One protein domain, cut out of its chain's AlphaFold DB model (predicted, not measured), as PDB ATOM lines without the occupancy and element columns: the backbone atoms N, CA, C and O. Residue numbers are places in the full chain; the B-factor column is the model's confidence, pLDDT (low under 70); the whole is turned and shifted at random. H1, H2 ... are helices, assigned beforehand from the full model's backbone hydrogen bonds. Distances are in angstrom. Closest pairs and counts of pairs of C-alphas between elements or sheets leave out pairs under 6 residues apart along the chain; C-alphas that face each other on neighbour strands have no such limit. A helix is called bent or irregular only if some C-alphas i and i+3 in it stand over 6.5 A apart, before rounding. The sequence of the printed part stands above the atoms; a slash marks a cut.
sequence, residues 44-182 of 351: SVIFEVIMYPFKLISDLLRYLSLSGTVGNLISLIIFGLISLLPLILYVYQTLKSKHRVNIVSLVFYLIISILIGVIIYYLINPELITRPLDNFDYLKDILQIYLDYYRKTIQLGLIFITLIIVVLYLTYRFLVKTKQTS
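This is residues 44 to 182 of the 351 residues of an uncharacterized protein of Bacilli bacterium (UniProt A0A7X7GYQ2). H3 lies between long H5 and bent H2; H1 crosses H3, and short H4 packs on H5. The printed part has 139 residues and five named helices, H1 to H5, all helix. It is loose, radius of gyration of the C-alphas 18.7 A, spans 65 by 35 by 27 A.

H1, residues 44 to 66, begins at C-alpha 44 (190.584, 26.572, -24.526). H2, residues 69 to 97, one helix by its hydrogen bonds, is bent: C-alphas 83 and 86 are 7.4 A apart; its arms are H2a, 69 to 83, and H2b, 86 to 97. H3 is residues 103 to 124, H4 127 to 133, H5 137 to 180, 60.0 A long, ending at C-alpha 180 (200.863, -12.589, -13.340).

H2b and H3 form a hairpin. H3 touches H5, closest C-alphas Ile 112 and Thr 162, 6.4 A, at a shallow tilt of 20 degrees, opposite ways. Every O i to N i+4 pair is within hydrogen-bond range in H2a, H2b and H3, 17 of 19 in H1, 36 of 40 in H5, 1 of 3 in H4, with 2 of 4 O i to N i+3.

The printed part has no cut; 24 residues have pLDDT under 70, among them 132 to 142.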
ATOM      1  N   SER A  44     191.636  26.718 -23.509       66.94
ATOM      2  CA  SER A  44     190.584  26.572 -24.526       66.94
ATOM      3  C   SER A  44     191.133  25.998 -25.831       66.94
ATOM      4  O   SER A  44     190.492  25.142 -26.426       66.94
ATOM      5  N   VAL A  45     192.345  26.379 -26.239       69.94
ATOM      6  CA  VAL A  45     192.955  25.876 -27.476       69.94
ATOM      7  C   VAL A  45     193.261  24.387 -27.365       69.94
ATOM      8  O   VAL A  45     192.932  23.623 -28.267       69.94
ATOM      9  N   ILE A  46     193.842  23.941 -26.246       69.50
ATOM     10  CA  ILE A  46     194.080  22.508 -26.007       69.50
ATOM     11  C   ILE A  46     192.752  21.745 -26.055       69.50
ATOM     12  O   ILE A  46     192.660  20.682 -26.669       69.50
ATOM     13  N   PHE A  47     191.711  22.306 -25.448       72.44
ATOM     14  CA  PHE A  47     190.375  21.726 -25.420       72.44
ATOM     15  C   PHE A  47     189.729  21.656 -26.804       72.44
ATOM     16  O   PHE A  47     189.201  20.610 -27.173       72.44
ATOM     17  N   GLU A  48     189.818  22.715 -27.603       74.88
ATOM     18  CA  GLU A  48     189.292  22.747 -28.965       74.88
ATOM     19  C   GLU A  48     190.009  21.733 -29.865       74.88
ATOM     20  O   GLU A  48     189.352  21.040 -30.643       74.88
ATOM     21  N   VAL A  49     191.322  21.548 -29.692       76.38
ATOM     22  CA  VAL A  49     192.098  20.522 -30.406       76.38
ATOM     23  C   VAL A  49     191.698  19.104 -29.985       76.38
ATOM     24  O   VAL A  49     191.559  18.230 -30.842       76.38
ATOM     25  N   ILE A  50     191.469  18.860 -28.690       79.31
ATOM     26  CA  ILE A  50     191.006  17.558 -28.177       79.31
ATOM     27  C   ILE A  50     189.581  17.239 -28.663       79.31
ATOM     28  O   ILE A  50     189.291  16.097 -29.020       79.31
ATOM     29  N   MET A  51     188.697  18.239 -28.699       80.88
ATOM     30  CA  MET A  51     187.313  18.117 -29.173       80.88
ATOM     31  C   MET A  51     187.222  17.934 -30.691       80.88
ATOM     32  O   MET A  51     186.283  17.300 -31.176       80.88
ATOM     33  N   TYR A  52     188.176  18.488 -31.446       82.50
ATOM     34  CA  TYR A  52     188.143  18.560 -32.908       82.50
ATOM     35  C   TYR A  52     187.783  17.247 -33.627       82.50
ATOM     36  O   TYR A  52     186.880  17.286 -34.463       82.50
ATOM     37  N   PRO A  53     188.393  16.079 -33.329       84.38
ATOM     38  CA  PRO A  53     188.029  14.832 -34.006       84.38
ATOM     39  C   PRO A  53     186.561  14.440 -33.790       84.38
ATOM     40  O   PRO A  53     185.902  13.999 -34.729       84.38
ATOM     41  N   PHE A  54     186.027  14.636 -32.582       88.94
ATOM     42  CA  PHE A  54     184.624  14.343 -32.287       88.94
ATOM     43  C   PHE A  54     183.699  15.324 -32.994       88.94
ATOM     44  O   PHE A  54     182.675  14.913 -33.537       88.94
ATOM     45  N   LYS A  55     184.080  16.604 -33.030       87.75
ATOM     46  CA  LYS A  55     183.331  17.640 -33.736       87.75
ATOM     47  C   LYS A  55     183.262  17.354 -35.235       87.75
ATOM     48  O   LYS A  55     182.172  17.341 -35.781       87.75
ATOM     49  N   LEU A  56     184.385  17.011 -35.868       89.06
ATOM     50  CA  LEU A  56     184.438  16.675 -37.294       89.06
ATOM     51  C   LEU A  56     183.502  15.508 -37.638       89.06
ATOM     52  O   LEU A  56     182.718  15.600 -38.579       89.06
ATOM     53  N   ILE A  57     183.556  14.423 -36.857       91.25
ATOM     54  CA  ILE A  57     182.671  13.262 -37.046       91.25
ATOM     55  C   ILE A  57     181.205  13.665 -36.861       91.25
ATOM     56  O   ILE A  57     180.350  13.281 -37.656       91.25
ATOM     57  N   SER A  58     180.910  14.440 -35.822       91.81
ATOM     58  CA  SER A  58     179.538  14.809 -35.473       91.81
ATOM     59  C   SER A  58     178.932  15.801 -36.465       91.81
ATOM     60  O   SER A  58     177.769  15.650 -36.820       91.81
ATOM     61  N   ASP A  59     179.713  16.757 -36.971       91.56
ATOM     62  CA  ASP A  59     179.291  17.709 -38.004       91.56
ATOM     63  C   ASP A  59     178.970  16.977 -39.316       91.56
ATOM     64  O   ASP A  59     177.944  17.248 -39.941       91.56
ATOM     65  N   LEU A  60     179.791  15.990 -39.699       93.38
ATOM     66  CA  LEU A  60     179.529  15.138 -40.863       93.38
ATOM     67  C   LEU A  60     178.230  14.335 -40.695       93.38
ATOM     68  O   LEU A  60     177.401  14.299 -41.603       93.38
ATOM     69  N   LEU A  61     178.039  13.703 -39.534       95.31
ATOM     70  CA  LEU A  61     176.825  12.939 -39.231       95.31
ATOM     71  C   LEU A  61     175.584  13.836 -39.202       95.31
ATOM     72  O   LEU A  61     174.555  13.473 -39.760       95.31
ATOM     73  N   ARG A  62     175.691  15.033 -38.620       94.75
ATOM     74  CA  ARG A  62     174.613  16.026 -38.602       94.75
ATOM     75  C   ARG A  62     174.252  16.495 -40.010       94.75
ATOM     76  O   ARG A  62     173.077  16.610 -40.336       94.75
ATOM     77  N   TYR A  63     175.244  16.747 -40.860       94.75
ATOM     78  CA  TYR A  63     174.999  17.101 -42.257       94.75
ATOM     79  C   TYR A  63     174.249  15.982 -42.995       94.75
ATOM     80  O   TYR A  63     173.249  16.240 -43.663       94.75
ATOM     81  N   LEU A  64     174.681  14.727 -42.820       93.19
ATOM     82  CA  LEU A  64     174.002  13.569 -43.400       93.19
ATOM     83  C   LEU A  64     172.575  13.420 -42.866       93.19
ATOM     84  O   LEU A  64     171.658  13.181 -43.652       93.19
ATOM     85  N   SER A  65     172.358  13.603 -41.562       94.56
ATOM     86  CA  SER A  65     171.033  13.433 -40.962       94.56
ATOM     87  C   SER A  65     170.016  14.469 -41.426       94.56
ATOM     88  O   SER A  65     168.838  14.145 -41.566       94.56
ATOM     89  N   LEU A  66     170.474  15.681 -41.741       93.44
ATOM     90  CA  LEU A  66     169.641  16.758 -42.271       93.44
ATOM     91  C   LEU A  66     169.402  16.658 -43.788       93.44
ATOM     92  O   LEU A  66     168.542  17.361 -44.309       93.44
ATOM     93  N   SER A  67     170.115  15.782 -44.508       93.81
ATOM     94  CA  SER A  67     170.010  15.679 -45.975       93.81
ATOM     95  C   SER A  67     168.757  14.942 -46.494       93.81
ATOM     96  O   SER A  67     168.520  14.910 -47.700       93.81
ATOM     97  N   GLY A  68     167.946  14.352 -45.608       94.19
ATOM     98  CA  GLY A  68     166.719  13.619 -45.945       94.19
ATOM     99  C   GLY A  68     166.605  12.276 -45.216       94.19
ATOM    100  O   GLY A  68     167.471  11.900 -44.428       94.19
ATOM    101  N   THR A  69     165.542  11.514 -45.487       95.38
ATOM    102  CA  THR A  69     165.250  10.236 -44.800       95.38
ATOM    103  C   THR A  69     166.360   9.197 -44.971       95.38
ATOM    104  O   THR A  69     166.790   8.581 -43.996       95.38
ATOM    105  N   VAL A  70     166.866   9.040 -46.197       94.69
ATOM    106  CA  VAL A  70     167.971   8.123 -46.516       94.69
ATOM    107  C   VAL A  70     169.261   8.563 -45.820       94.69
ATOM    108  O   VAL A  70     169.941   7.739 -45.213       94.69
ATOM    109  N   GLY A  71     169.572   9.861 -45.844       93.50
ATOM    110  CA  GLY A  71     170.747  10.419 -45.170       93.50
ATOM    111  C   GLY A  71     170.705  10.238 -43.652       93.50
ATOM    112  O   GLY A  71     171.704   9.851 -43.046       93.50
ATOM    113  N   ASN A  72     169.531  10.407 -43.043       95.00
ATOM    114  CA  ASN A  72     169.316  10.136 -41.624       95.00
ATOM    115  C   ASN A  72     169.528   8.662 -41.266       95.00
ATOM    116  O   ASN A  72     170.220   8.359 -40.293       95.00
ATOM    117  N   LEU A  73     169.012   7.740 -42.081       96.44
ATOM    118  CA  LEU A  73     169.240   6.309 -41.887       96.44
ATOM    119  C   LEU A  73     170.734   5.957 -41.985       96.44
ATOM    120  O   LEU A  73     171.255   5.250 -41.124       96.44
ATOM    121  N   ILE A  74     171.441   6.499 -42.981       95.00
ATOM    122  CA  ILE A  74     172.892   6.310 -43.138       95.00
ATOM    123  C   ILE A  74     173.649   6.877 -41.930       95.00
ATOM    124  O   ILE A  74     174.521   6.202 -41.380       95.00
ATOM    125  N   SER A  75     173.300   8.085 -41.480       94.81
ATOM    126  CA  SER A  75     173.900   8.709 -40.298       94.81
ATOM    127  C   SER A  75     173.737   7.834 -39.054       94.81
ATOM    128  O   SER A  75     174.702   7.624 -38.321       94.81
ATOM    129  N   LEU A  76     172.550   7.257 -38.838       94.69
ATOM    130  CA  LEU A  76     172.278   6.381 -37.697       94.69
ATOM    131  C   LEU A  76     173.133   5.106 -37.743       94.69
ATOM    132  O   LEU A  76     173.705   4.713 -36.726       94.69
ATOM    133  N   ILE A  77     173.292   4.498 -38.924       95.25
ATOM    134  CA  ILE A  77     174.164   3.326 -39.111       95.25
ATOM    135  C   ILE A  77     175.620   3.677 -38.786       95.25
ATOM    136  O   ILE A  77     176.265   2.969 -38.010       95.25
ATOM    137  N   ILE A  78     176.146   4.775 -39.340       95.00
ATOM    138  CA  ILE A  78     177.536   5.195 -39.104       95.00
ATOM    139  C   ILE A  78     177.745   5.543 -37.623       95.00
ATOM    140  O   ILE A  78     178.731   5.113 -37.024       95.00
ATOM    141  N   PHE A  79     176.801   6.254 -37.005       95.81
ATOM    142  CA  PHE A  79     176.801   6.548 -35.573       95.81
ATOM    143  C   PHE A  79     176.860   5.267 -34.720       95.81
ATOM    144  O   PHE A  79     177.688   5.162 -33.809       95.81
ATOM    145  N   GLY A  80     176.034   4.267 -35.039       95.12
ATOM    146  CA  GLY A  80     176.040   2.967 -34.368       95.12
ATOM    147  C   GLY A  80     177.382   2.244 -34.507       95.12
ATOM    148  O   GLY A  80     177.929   1.746 -33.525       95.12
ATOM    149  N   LEU A  81     177.971   2.246 -35.705       94.44
ATOM    150  CA  LEU A  81     179.273   1.620 -35.952       94.44
ATOM    151  C   LEU A  81     180.413   2.308 -35.189       94.44
ATOM    152  O   LEU A  81     181.258   1.623 -34.611       94.44
ATOM    153  N   ILE A  82     180.440   3.643 -35.161       93.56
ATOM    154  CA  ILE A  82     181.480   4.407 -34.454       93.56
ATOM    155  C   ILE A  82     181.351   4.222 -32.940       93.56
ATOM    156  O   ILE A  82     182.353   3.975 -32.266       93.56
ATOM    157  N   SER A  83     180.132   4.302 -32.402       94.88
ATOM    158  CA  SER A  83     179.892   4.123 -30.966       94.88
ATOM    159  C   SER A  83     180.238   2.708 -30.501       94.88
ATOM    160  O   SER A  83     180.869   2.554 -29.457       94.88
ATOM    161  N   LEU A  84     179.930   1.673 -31.291       95.62
ATOM    162  CA  LEU A  84     180.241   0.272 -30.978       95.62
ATOM    163  C   LEU A  84     181.683  -0.144 -31.293       95.62
ATOM    164  O   LEU A  84     182.095  -1.246 -30.923       95.62
ATOM    165  N   LEU A  85     182.485   0.718 -31.922       92.38
ATOM    166  CA  LEU A  85     183.855   0.407 -32.334       92.38
ATOM    167  C   LEU A  85     184.728  -0.165 -31.195       92.38
ATOM    168  O   LEU A  85     185.393  -1.180 -31.427       92.38
ATOM    169  N   PRO A  86     184.715   0.371 -29.953       91.94
ATOM    170  CA  PRO A  86     185.459  -0.226 -28.843       91.94
ATOM    171  C   PRO A  86     185.036  -1.674 -28.548       91.94
ATOM    172  O   PRO A  86     185.894  -2.538 -28.364       91.94
ATOM    173  N   LEU A  87     183.732  -1.962 -28.549       93.06
ATOM    174  CA  LEU A  87     183.197  -3.308 -28.325       93.06
ATOM    175  C   LEU A  87     183.569  -4.257 -29.469       93.06
ATOM    176  O   LEU A  87     184.028  -5.369 -29.212       93.06
ATOM    177  N   ILE A  88     183.461  -3.804 -30.721       91.25
ATOM    178  CA  ILE A  88     183.881  -4.574 -31.902       91.25
ATOM    179  C   ILE A  88     185.367  -4.946 -31.789       91.25
ATOM    180  O   ILE A  88     185.741  -6.099 -32.011       91.25
ATOM    181  N   LEU A  89     186.221  -4.001 -31.373       88.44
ATOM    182  CA  LEU A  89     187.646  -4.259 -31.147       88.44
ATOM    183  C   LEU A  89     187.891  -5.284 -30.033       88.44
ATOM    184  O   LEU A  89     188.811  -6.096 -30.158       88.44
ATOM    185  N   TYR A  90     187.102  -5.263 -28.958       89.06
ATOM    186  CA  TYR A  90     187.191  -6.256 -27.885       89.06
ATOM    187  C   TYR A  90     186.799  -7.657 -28.367       89.06
ATOM    188  O   TYR A  90     187.543  -8.619 -28.147       89.06
ATOM    189  N   VAL A  91     185.672  -7.779 -29.072       88.94
ATOM    190  CA  VAL A  91     185.196  -9.051 -29.637       88.94
ATOM    191  C   VAL A  91     186.217  -9.605 -30.630       88.94
ATOM    192  O   VAL A  91     186.633 -10.755 -30.526       88.94
ATOM    193  N   TYR A  92     186.729  -8.771 -31.532       87.81
ATOM    194  CA  TYR A  92     187.769  -9.188 -32.469       87.81
ATOM    195  C   TYR A  92     189.041  -9.685 -31.757       87.81
ATOM    196  O   TYR A  92     189.605 -10.717 -32.127       87.81
ATOM    197  N   GLN A  93     189.495  -8.990 -30.707       82.81
ATOM    198  CA  GLN A  93     190.675  -9.403 -29.938       82.81
ATOM    199  C   GLN A  93     190.460 -10.721 -29.189       82.81
ATOM    200  O   GLN A  93     191.368 -11.554 -29.162       82.81
ATOM    201  N   THR A  94     189.289 -10.922 -28.585       84.25
ATOM    202  CA  THR A  94     188.960 -12.157 -27.851       84.25
ATOM    203  C   THR A  94     188.861 -13.351 -28.796       84.25
ATOM    204  O   THR A  94     189.522 -14.360 -28.551       84.25
ATOM    205  N   LEU A  95     188.172 -13.198 -29.934       85.12
ATOM    206  CA  LEU A  95     188.089 -14.224 -30.979       85.12
ATOM    207  C   LEU A  95     189.470 -14.595 -31.532       85.12
ATOM    208  O   LEU A  95     189.815 -15.772 -31.618       85.12
ATOM    209  N   LYS A  96     190.303 -13.596 -31.853       80.94
ATOM    210  CA  LYS A  96     191.634 -13.828 -32.434       80.94
ATOM    211  C   LYS A  96     192.623 -14.465 -31.458       80.94
ATOM    212  O   LYS A  96     193.469 -15.251 -31.871       80.94
ATOM    213  N   SER A  97     192.563 -14.100 -30.179       70.94
ATOM    214  CA  SER A  97     193.531 -14.564 -29.175       70.94
ATOM    215  C   SER A  97     193.130 -15.861 -28.470       70.94
ATOM    216  O   SER A  97     193.920 -16.366 -27.675       70.94
ATOM    217  N   LYS A  98     191.921 -16.390 -28.729       68.19
ATOM    218  CA  LYS A  98     191.312 -17.507 -27.977       68.19
ATOM    219  C   LYS A  98     191.339 -17.293 -26.452       68.19
ATOM    220  O   LYS A  98     191.280 -18.248 -25.680       68.19
ATOM    221  N   HIS A  99     191.461 -16.046 -25.995       64.56
ATOM    222  CA  HIS A  99     191.457 -15.736 -24.573       64.56
ATOM    223  C   HIS A  99     190.036 -15.839 -24.018       64.56
ATOM    224  O   HIS A  99     189.071 -15.435 -24.666       64.56
ATOM    225  N   ARG A 100     189.921 -16.327 -22.777       69.62
ATOM    226  CA  ARG A 100     188.667 -16.250 -22.024       69.62
ATOM    227  C   ARG A 100     188.247 -14.787 -21.876       69.62
ATOM    228  O   ARG A 100     189.090 -13.911 -21.668       69.62
ATOM    229  N   VAL A 101     186.941 -14.548 -21.967       76.81
ATOM    230  CA  VAL A 101     186.327 -13.230 -21.778       76.81
ATOM    231  C   VAL A 101     186.734 -12.692 -20.407       76.81
ATOM    232  O   VAL A 101     186.376 -13.250 -19.373       76.81
ATOM    233  N   ASN A 102     187.514 -11.612 -20.393       83.19
ATOM    234  CA  ASN A 102     187.796 -10.879 -19.166       83.19
ATOM    235  C   ASN A 102     186.645  -9.894 -18.935       83.19
ATOM    236  O   ASN A 102     186.548  -8.897 -19.657       83.19
ATOM    237  N   ILE A 103     185.811 -10.188 -17.932       86.00
ATOM    238  CA  ILE A 103     184.624  -9.404 -17.553       86.00
ATOM    239  C   ILE A 103     184.995  -7.946 -17.281       86.00
ATOM    240  O   ILE A 103     184.344  -7.046 -17.797       86.00
ATOM    241  N   VAL A 104     186.087  -7.698 -16.552       86.75
ATOM    242  CA  VAL A 104     186.528  -6.331 -16.241       86.75
ATOM    243  C   VAL A 104     186.860  -5.575 -17.524       86.75
ATOM    244  O   VAL A 104     186.412  -4.450 -17.714       86.75
ATOM    245  N   SER A 105     187.587  -6.207 -18.453       87.44
ATOM    246  CA  SER A 105     187.870  -5.581 -19.750       87.44
ATOM    247  C   SER A 105     186.593  -5.308 -20.544       87.44
ATOM    248  O   SER A 105     186.464  -4.221 -21.096       87.44
ATOM    249  N   LEU A 106     185.644  -6.249 -20.574       90.94
ATOM    250  CA  LEU A 106     184.364  -6.070 -21.262       90.94
ATOM    251  C   LEU A 106     183.592  -4.864 -20.709       90.94
ATOM    252  O   LEU A 106     183.126  -4.045 -21.495       90.94
ATOM    253  N   VAL A 107     183.531  -4.710 -19.383       92.56
ATOM    254  CA  VAL A 107     182.882  -3.563 -18.728       92.56
ATOM    255  C   VAL A 107     183.530  -2.245 -19.155       92.56
ATOM    256  O   VAL A 107     182.822  -1.322 -19.543       92.56
ATOM    257  N   PHE A 108     184.865  -2.155 -19.174       92.38
ATOM    258  CA  PHE A 108     185.552  -0.947 -19.650       92.38
ATOM    259  C   PHE A 108     185.238  -0.631 -21.117       92.38
ATOM    260  O   PHE A 108     184.914   0.512 -21.437       92.38
ATOM    261  N   TYR A 109     185.300  -1.624 -22.011       92.44
ATOM    262  CA  TYR A 109     184.978  -1.425 -23.429       92.44
ATOM    263  C   TYR A 109     183.518  -1.013 -23.648       92.44
ATOM    264  O   TYR A 109     183.251  -0.170 -24.504       92.44
ATOM    265  N   LEU A 110     182.593  -1.559 -22.856       94.94
ATOM    266  CA  LEU A 110     181.178  -1.199 -22.879       94.94
ATOM    267  C   LEU A 110     180.963   0.248 -22.423       94.94
ATOM    268  O   LEU A 110     180.321   1.015 -23.133       94.94
ATOM    269  N   ILE A 111     181.553   0.651 -21.293       94.75
ATOM    270  CA  ILE A 111     181.445   2.028 -20.788       94.75
ATOM    271  C   ILE A 111     182.024   3.023 -21.802       94.75
ATOM    272  O   ILE A 111     181.389   4.030 -22.102       94.75
ATOM    273  N   ILE A 112     183.199   2.733 -22.374       93.31
ATOM    274  CA  ILE A 112     183.821   3.591 -23.396       93.31
ATOM    275  C   ILE A 112     182.929   3.692 -24.640       93.31
ATOM    276  O   ILE A 112     182.774   4.777 -25.189       93.31
ATOM    277  N   SER A 113     182.327   2.583 -25.075       94.62
ATOM    278  CA  SER A 113     181.406   2.556 -26.217       94.62
ATOM    279  C   SER A 113     180.176   3.439 -25.984       94.62
ATOM    280  O   SER A 113     179.856   4.279 -26.828       94.62
ATOM    281  N   ILE A 114     179.550   3.324 -24.808       95.50
ATOM    282  CA  ILE A 114     178.418   4.172 -24.415       95.50
ATOM    283  C   ILE A 114     178.838   5.641 -24.386       95.50
ATOM    284  O   ILE A 114     178.160   6.476 -24.975       95.50
ATOM    285  N   LEU A 115     179.966   5.968 -23.751       94.56
ATOM    286  CA  LEU A 115     180.431   7.351 -23.640       94.56
ATOM    287  C   LEU A 115     180.745   7.979 -24.998       94.56
ATOM    288  O   LEU A 115     180.347   9.116 -25.234       94.56
ATOM    289  N   ILE A 116     181.394   7.247 -25.909       93.25
ATOM    290  CA  ILE A 116     181.624   7.719 -27.282       93.25
ATOM    291  C   ILE A 116     180.289   7.999 -27.977       93.25
ATOM    292  O   ILE A 116     180.139   9.050 -28.600       93.25
ATOM    293  N   GLY A 117     179.309   7.099 -27.834       94.38
ATOM    294  CA  GLY A 117     177.958   7.307 -28.351       94.38
ATOM    295  C   GLY A 117     177.303   8.565 -27.779       94.38
ATOM    296  O   GLY A 117     176.817   9.398 -28.540       94.38
ATOM    297  N   VAL A 118     177.354   8.753 -26.460       94.31
ATOM    298  CA  VAL A 118     176.796   9.928 -25.769       94.31
ATOM    299  C   VAL A 118     177.467  11.225 -26.235       94.31
ATOM    300  O   VAL A 118     176.772  12.189 -26.545       94.31
ATOM    301  N   ILE A 119     178.800  11.252 -26.336       92.75
ATOM    302  CA  ILE A 119     179.560  12.424 -26.798       92.75
ATOM    303  C   ILE A 119     179.149  12.810 -28.219       92.75
ATOM    304  O   ILE A 119     178.807  13.966 -28.464       92.75
ATOM    305  N   ILE A 120     179.168  11.852 -29.152       93.00
ATOM    306  CA  ILE A 120     178.823  12.111 -30.554       93.00
ATOM    307  C   ILE A 120     177.359  12.543 -30.662       93.00
ATOM    308  O   ILE A 120     177.052  13.510 -31.351       93.00
ATOM    309  N   TYR A 121     176.450  11.883 -29.943       93.25
ATOM    310  CA  TYR A 121     175.029  12.217 -29.976       93.25
ATOM    311  C   TYR A 121     174.748  13.646 -29.491       93.25
ATOM    312  O   TYR A 121     173.992  14.374 -30.135       93.25
ATOM    313  N   TYR A 122     175.399  14.080 -28.407       92.81
ATOM    314  CA  TYR A 122     175.294  15.455 -27.911       92.81
ATOM    315  C   TYR A 122     176.000  16.491 -28.789       92.81
ATOM    316  O   TYR A 122     175.652  17.668 -28.732       92.81
ATOM    317  N   LEU A 123     176.983  16.096 -29.597       90.56
ATOM    318  CA  LEU A 123     177.591  16.985 -30.587       90.56
ATOM    319  C   LEU A 123     176.728  17.121 -31.848       90.56
ATOM    320  O   LEU A 123     176.654  18.212 -32.407       90.56
ATOM    321  N   ILE A 124     176.039  16.053 -32.265       91.06
ATOM    322  CA  ILE A 124     175.036  16.108 -33.340       91.06
ATOM    323  C   ILE A 124     173.845  16.976 -32.902       91.06
ATOM    324  O   ILE A 124     173.383  17.817 -33.672       91.06
ATOM    325  N   ASN A 125     173.381  16.802 -31.658       90.06
ATOM    326  CA  ASN A 125     172.192  17.454 -31.102       90.06
ATOM    327  C   ASN A 125     172.532  18.298 -29.853       90.06
ATOM    328  O   ASN A 125     172.151  17.934 -28.735       90.06
ATOM    329  N   PRO A 126     173.236  19.435 -30.007       85.44
ATOM    330  CA  PRO A 126     173.710  20.235 -28.872       85.44
ATOM    331  C   PRO A 126     172.581  20.849 -28.032       85.44
ATOM    332  O   PRO A 126     172.773  21.120 -26.848       85.44
ATOM    333  N   GLU A 127     171.394  21.027 -28.614       83.62
ATOM    334  CA  GLU A 127     170.208  21.573 -27.940       83.62
ATOM    335  C   GLU A 127     169.710  20.694 -26.791       83.62
ATOM    336  O   GLU A 127     169.198  21.205 -25.797       83.62
ATOM    337  N   LEU A 128     169.947  19.381 -26.850       86.19
ATOM    338  CA  LEU A 128     169.531  18.457 -25.793       86.19
ATOM    339  C   LEU A 128     170.211  18.737 -24.448       86.19
ATOM    340  O   LEU A 128     169.648  18.408 -23.409       86.19
ATOM    341  N   ILE A 129     171.396  19.353 -24.462       83.44
ATOM    342  CA  ILE A 129     172.134  19.714 -23.247       83.44
ATOM    343  C   ILE A 129     171.445  20.871 -22.512       83.44
ATOM    344  O   ILE A 129     171.434  20.907 -21.285       83.44
ATOM    345  N   THR A 130     170.880  21.828 -23.253       77.31
ATOM    346  CA  THR A 130     170.279  23.046 -22.683       77.31
ATOM    347  C   THR A 130     168.770  23.000 -22.614       77.31
ATOM    348  O   THR A 130     168.193  23.873 -21.985       77.31
ATOM    349  N   ARG A 131     168.137  21.967 -23.175       73.88
ATOM    350  CA  ARG A 131     166.692  21.736 -23.094       73.88
ATOM    351  C   ARG A 131     166.083  21.931 -21.693       73.88
ATOM    352  O   ARG A 131     164.987  22.474 -21.618       73.88
ATOM    353  N   PRO A 132     166.750  21.565 -20.576       68.50
ATOM    354  CA  PRO A 132     166.227  21.851 -19.235       68.50
ATOM    355  C   PRO A 132     166.157  23.350 -18.885       68.50
ATOM    356  O   PRO A 132     165.416  23.729 -17.983       68.50
ATOM    357  N   LEU A 133     166.936  24.192 -19.571       65.69
ATOM    358  CA  LEU A 133     167.023  25.643 -19.390       65.69
ATOM    359  C   LEU A 133     166.196  26.437 -20.419       65.69
ATOM    360  O   LEU A 133     166.060  27.649 -20.267       65.69
ATOM    361  N   ASP A 134     165.608  25.780 -21.423       63.84
ATOM    362  CA  ASP A 134     164.822  26.440 -22.479       63.84
ATOM    363  C   ASP A 134     163.483  27.017 -21.971       63.84
ATOM    364  O   ASP A 134     162.857  27.812 -22.663       63.84
ATOM    365  N   ASN A 135     163.061  26.696 -20.741       65.00
ATOM    366  CA  ASN A 135     161.836  27.232 -20.129       65.00
ATOM    367  C   ASN A 135     161.904  28.744 -19.803       65.00
ATOM    368  O   ASN A 135     160.900  29.323 -19.390       65.00
ATOM    369  N   PHE A 136     163.062  29.395 -19.967       65.00
ATOM    370  CA  PHE A 136     163.268  30.824 -19.693       65.00
ATOM    371  C   PHE A 136     163.322  31.659 -20.986       65.00
ATOM    372  O   PHE A 136     164.288  32.380 -21.239       65.00
ATOM    373  N   ASP A 137     162.269  31.577 -21.807       62.06
ATOM    374  CA  ASP A 137     162.183  32.223 -23.130       62.06
ATOM    375  C   ASP A 137     162.383  33.754 -23.111       62.06
ATOM    376  O   ASP A 137     162.861  34.323 -24.089       62.06
ATOM    377  N   TYR A 138     162.098  34.437 -21.996       61.38
ATOM    378  CA  TYR A 138     162.254  35.897 -21.882       61.38
ATOM    379  C   TYR A 138     163.709  36.383 -21.743       61.38
ATOM    380  O   TYR A 138     163.970  37.571 -21.901       61.38
ATOM    381  N   LEU A 139     164.663  35.491 -21.454       63.47
ATOM    382  CA  LEU A 139     166.085  35.830 -21.279       63.47
ATOM    383  C   LEU A 139     166.978  35.213 -22.365       63.47
ATOM    384  O   LEU A 139     168.201  35.232 -22.234       63.47
ATOM    385  N   LYS A 140     166.379  34.664 -23.427       64.19
ATOM    386  CA  LYS A 140     167.033  33.785 -24.405       64.19
ATOM    387  C   LYS A 140     168.272  34.403 -25.054       64.19
ATOM    388  O   LYS A 140     169.312  33.756 -25.060       64.19
ATOM    389  N   ASP A 141     168.202  35.663 -25.482       65.75
ATOM    390  CA  ASP A 141     169.324  36.347 -26.145       65.75
ATOM    391  C   ASP A 141     170.491  36.640 -25.185       65.75
ATOM    392  O   ASP A 141     171.658  36.520 -25.555       65.75
ATOM    393  N   ILE A 142     170.193  36.958 -23.919       66.75
ATOM    394  CA  ILE A 142     171.210  37.174 -22.873       66.75
ATOM    395  C   ILE A 142     171.814  35.831 -22.442       66.75
ATOM    396  O   ILE A 142     173.021  35.720 -22.230       66.75
ATOM    397  N   LEU A 143     170.985  34.789 -22.338       71.12
ATOM    398  CA  LEU A 143     171.383  33.443 -21.938       71.12
ATOM    399  C   LEU A 143     172.131  32.692 -23.038       71.12
ATOM    400  O   LEU A 143     172.902  31.802 -22.705       71.12
ATOM    401  N   GLN A 144     171.962  33.024 -24.318       73.38
ATOM    402  CA  GLN A 144     172.506  32.232 -25.424       73.38
ATOM    403  C   GLN A 144     174.030  32.070 -25.351       73.38
ATOM    404  O   GLN A 144     174.540  30.962 -25.517       73.38
ATOM    405  N   ILE A 145     174.756  33.135 -24.992       72.00
ATOM    406  CA  ILE A 145     176.213  33.080 -24.789       72.00
ATOM    407  C   ILE A 145     176.573  32.131 -23.629       72.00
ATOM    408  O   ILE A 145     177.499  31.324 -23.741       72.00
ATOM    409  N   TYR A 146     175.823  32.185 -22.524       73.56
ATOM    410  CA  TYR A 146     176.026  31.309 -21.365       73.56
ATOM    411  C   TYR A 146     175.650  29.854 -21.662       73.56
ATOM    412  O   TYR A 146     176.343  28.938 -21.223       73.56
ATOM    413  N   LEU A 147     174.589  29.632 -22.436       76.38
ATOM    414  CA  LEU A 147     174.123  28.317 -22.864       76.38
ATOM    415  C   LEU A 147     175.130  27.658 -23.810       76.38
ATOM    416  O   LEU A 147     175.445  26.482 -23.636       76.38
ATOM    417  N   ASP A 148     175.711  28.406 -24.747       76.75
ATOM    418  CA  ASP A 148     176.773  27.899 -25.618       76.75
ATOM    419  C   ASP A 148     178.047  27.557 -24.836       76.75
ATOM    420  O   ASP A 148     178.672  26.517 -25.076       76.75
ATOM    421  N   TYR A 149     178.414  28.380 -23.849       76.38
ATOM    422  CA  TYR A 149     179.516  28.067 -22.939       76.38
ATOM    423  C   TYR A 149     179.234  26.811 -22.097       76.38
ATOM    424  O   TYR A 149     180.100  25.942 -21.952       76.38
ATOM    425  N   TYR A 150     178.010  26.672 -21.588       80.19
ATOM    426  CA  TYR A 150     177.564  25.511 -20.821       80.19
ATOM    427  C   TYR A 150     177.599  24.224 -21.657       80.19
ATOM    428  O   TYR A 150     178.166  23.220 -21.218       80.19
ATOM    429  N   ARG A 151     177.100  24.268 -22.903       82.94
ATOM    430  CA  ARG A 151     177.165  23.156 -23.870       82.94
ATOM    431  C   ARG A 151     178.600  22.696 -24.089       82.94
ATOM    432  O   ARG A 151     178.895  21.511 -23.925       82.94
ATOM    433  N   LYS A 152     179.499  23.634 -24.408       79.75
ATOM    434  CA  LYS A 152     180.926  23.339 -24.608       79.75
ATOM    435  C   LYS A 152     181.553  22.720 -23.357       79.75
ATOM    436  O   LYS A 152     182.281  21.737 -23.468       79.75
ATOM    437  N   THR A 153     181.244  23.256 -22.177       81.81
ATOM    438  CA  THR A 153     181.771  22.762 -20.896       81.81
ATOM    439  C   THR A 153     181.329  21.326 -20.606       81.81
ATOM    440  O   THR A 153     182.162  20.493 -20.248       81.81
ATOM    441  N   ILE A 154     180.051  20.993 -20.816       85.94
ATOM    442  CA  ILE A 154     179.546  19.622 -20.629       85.94
ATOM    443  C   ILE A 154     180.185  18.654 -21.621       85.94
ATOM    444  O   ILE A 154     180.646  17.584 -21.224       85.94
ATOM    445  N   GLN A 155     180.247  19.028 -22.900       85.81
ATOM    446  CA  GLN A 155     180.869  18.200 -23.932       85.81
ATOM    447  C   GLN A 155     182.336  17.905 -23.596       85.81
ATOM    448  O   GLN A 155     182.766  16.754 -23.663       85.81
ATOM    449  N   LEU A 156     183.081  18.917 -23.144       82.44
ATOM    450  CA  LEU A 156     184.452  18.749 -22.667       82.44
ATOM    451  C   LEU A 156     184.535  17.819 -21.457       82.44
ATOM    452  O   LEU A 156     185.358  16.904 -21.449       82.44
ATOM    453  N   GLY A 157     183.668  18.015 -20.461       85.44
ATOM    454  CA  GLY A 157     183.598  17.158 -19.280       85.44
ATOM    455  C   GLY A 157     183.413  15.681 -19.641       85.44
ATOM    456  O   GLY A 157     184.126  14.823 -19.119       85.44
ATOM    457  N   LEU A 158     182.532  15.379 -20.600       88.56
ATOM    458  CA  LEU A 158     182.302  14.016 -21.087       88.56
ATOM    459  C   LEU A 158     183.539  13.412 -21.767       88.56
ATOM    460  O   LEU A 158     183.875  12.249 -21.513       88.56
ATOM    461  N   ILE A 159     184.255  14.187 -22.590       87.62
ATOM    462  CA  ILE A 159     185.515  13.723 -23.186       87.62
ATOM    463  C   ILE A 159     186.554  13.442 -22.100       87.62
ATOM    464  O   ILE A 159     187.193  12.390 -22.132       87.62
ATOM    465  N   PHE A 160     186.701  14.327 -21.110       84.88
ATOM    466  CA  PHE A 160     187.643  14.120 -20.009       84.88
ATOM    467  C   PHE A 160     187.336  12.859 -19.208       84.88
ATOM    468  O   PHE A 160     188.242  12.059 -18.976       84.88
ATOM    469  N   ILE A 161     186.070  12.634 -18.852       88.44
ATOM    470  CA  ILE A 161     185.636  11.405 -18.175       88.44
ATOM    471  C   ILE A 161     186.010  10.175 -19.012       88.44
ATOM    472  O   ILE A 161     186.566   9.209 -18.488       88.44
ATOM    473  N   THR A 162     185.784  10.228 -20.327       89.94
ATOM    474  CA  THR A 162     186.129   9.130 -21.241       89.94
ATOM    475  C   THR A 162     187.635   8.872 -21.276       89.94
ATOM    476  O   THR A 162     188.066   7.723 -21.168       89.94
ATOM    477  N   LEU A 163     188.456   9.924 -21.366       86.25
ATOM    478  CA  LEU A 163     189.915   9.812 -21.331       86.25
ATOM    479  C   LEU A 163     190.408   9.228 -20.002       86.25
ATOM    480  O   LEU A 163     191.267   8.346 -20.010       86.25
ATOM    481  N   ILE A 164     189.838   9.654 -18.872       86.56
ATOM    482  CA  ILE A 164     190.165   9.116 -17.546       86.56
ATOM    483  C   ILE A 164     189.840   7.621 -17.479       86.56
ATOM    484  O   ILE A 164     190.677   6.838 -17.035       86.56
ATOM    485  N   ILE A 165     188.675   7.196 -17.969       89.06
ATOM    486  CA  ILE A 165     188.283   5.778 -17.991       89.06
ATOM    487  C   ILE A 165     189.231   4.953 -18.867       89.06
ATOM    488  O   ILE A 165     189.626   3.853 -18.477       89.06
ATOM    489  N   VAL A 166     189.655   5.484 -20.017       86.31
ATOM    490  CA  VAL A 166     190.666   4.836 -20.868       86.31
ATOM    491  C   VAL A 166     191.994   4.695 -20.119       86.31
ATOM    492  O   VAL A 166     192.589   3.617 -20.139       86.31
ATOM    493  N   VAL A 167     192.450   5.740 -19.423       82.19
ATOM    494  CA  VAL A 167     193.679   5.689 -18.617       82.19
ATOM    495  C   VAL A 167     193.550   4.655 -17.498       82.19
ATOM    496  O   VAL A 167     194.443   3.823 -17.354       82.19
ATOM    497  N   LEU A 168     192.432   4.636 -16.768       85.00
ATOM    498  CA  LEU A 168     192.152   3.650 -15.719       85.00
ATOM    499  C   LEU A 168     192.135   2.214 -16.256       85.00
ATOM    500  O   LEU A 168     192.680   1.307 -15.629       85.00
ATOM    501  N   TYR A 169     191.560   1.990 -17.438       86.31
ATOM    502  CA  TYR A 169     191.595   0.676 -18.074       86.31
ATOM    503  C   TYR A 169     193.026   0.250 -18.419       86.31
ATOM    504  O   TYR A 169     193.419  -0.895 -18.180       86.31
ATOM    505  N   LEU A 170     193.819   1.164 -18.984       80.31
ATOM    506  CA  LEU A 170     195.205   0.889 -19.356       80.31
ATOM    507  C   LEU A 170     196.076   0.613 -18.127       80.31
ATOM    508  O   LEU A 170     196.870  -0.331 -18.161       80.31
ATOM    509  N   THR A 171     195.905   1.368 -17.038       75.19
ATOM    510  CA  THR A 171     196.619   1.132 -15.775       75.19
ATOM    511  C   THR A 171     196.192  -0.185 -15.137       75.19
ATOM    512  O   THR A 171     197.059  -0.981 -14.784       75.19
ATOM    513  N   TYR A 172     194.891  -0.491 -15.083       82.94
ATOM    514  CA  TYR A 172     194.385  -1.797 -14.644       82.94
ATOM    515  C   TYR A 172     195.015  -2.937 -15.452       82.94
ATOM    516  O   TYR A 172     195.577  -3.881 -14.889       82.94
ATOM    517  N   ARG A 173     194.975  -2.840 -16.787       77.50
ATOM    518  CA  ARG A 173     195.515  -3.869 -17.683       77.50
ATOM    519  C   ARG A 173     197.016  -4.049 -17.485       77.50
ATOM    520  O   ARG A 173     197.496  -5.179 -17.568       77.50
ATOM    521  N   PHE A 174     197.744  -2.960 -17.239       69.38
ATOM    522  CA  PHE A 174     199.165  -2.996 -16.915       69.38
ATOM    523  C   PHE A 174     199.408  -3.715 -15.581       69.38
ATOM    524  O   PHE A 174     200.136  -4.703 -15.567       69.38
ATOM    525  N   LEU A 175     198.734  -3.299 -14.503       70.56
ATOM    526  CA  LEU A 175     198.898  -3.853 -13.153       70.56
ATOM    527  C   LEU A 175     198.512  -5.338 -13.048       70.56
ATOM    528  O   LEU A 175     199.180  -6.111 -12.364       70.56
ATOM    529  N   VAL A 176     197.449  -5.774 -13.726       72.06
ATOM    530  CA  VAL A 176     197.041  -7.190 -13.714       72.06
ATOM    531  C   VAL A 176     198.024  -8.057 -14.499       72.06
ATOM    532  O   VAL A 176     198.384  -9.139 -14.039       72.06
ATOM    533  N   LYS A 177     198.515  -7.576 -15.651       65.06
ATOM    534  CA  LYS A 177     199.544  -8.300 -16.410       65.06
ATOM    535  C   LYS A 177     200.857  -8.408 -15.646       65.06
ATOM    536  O   LYS A 177     201.502  -9.444 -15.756       65.06
ATOM    537  N   THR A 178     201.255  -7.375 -14.903       58.41
ATOM    538  CA  THR A 178     202.500  -7.403 -14.124       58.41
ATOM    539  C   THR A 178     202.399  -8.278 -12.881       58.41
ATOM    540  O   THR A 178     203.405  -8.864 -12.516       58.41
ATOM    541  N   LYS A 179     201.219  -8.453 -12.268       59.81
ATOM    542  CA  LYS A 179     201.038  -9.413 -11.158       59.81
ATOM    543  C   LYS A 179     201.175 -10.881 -11.582       59.81
ATOM    544  O   LYS A 179     201.548 -11.711 -10.765       59.81
ATOM    545  N   GLN A 180     200.849 -11.208 -12.833       58.50
ATOM    546  CA  GLN A 180     200.863 -12.589 -13.340       58.50
ATOM    547  C   GLN A 180     202.211 -13.017 -13.936       58.50
ATOM    548  O   GLN A 180     202.412 -14.195 -14.216       58.50
ATOM    549  N   THR A 181     203.133 -12.081 -14.153       58.88
ATOM    550  CA  THR A 181     204.469 -12.357 -14.692       58.88
ATOM    551  C   THR A 181     205.517 -11.877 -13.706       58.88
ATOM    552  O   THR A 181     205.346 -10.799 -13.146       58.88
ATOM    553  N   SER A 182     206.630 -12.595 -13.549       63.53
ATOM    554  CA  SER A 182     207.800 -12.023 -12.874       63.53
ATOM    555  C   SER A 182     208.132 -10.653 -13.485       63.53
ATOM    556  O   SER A 182     207.992 -10.449 -14.698       63.53
TER     557      SER A 182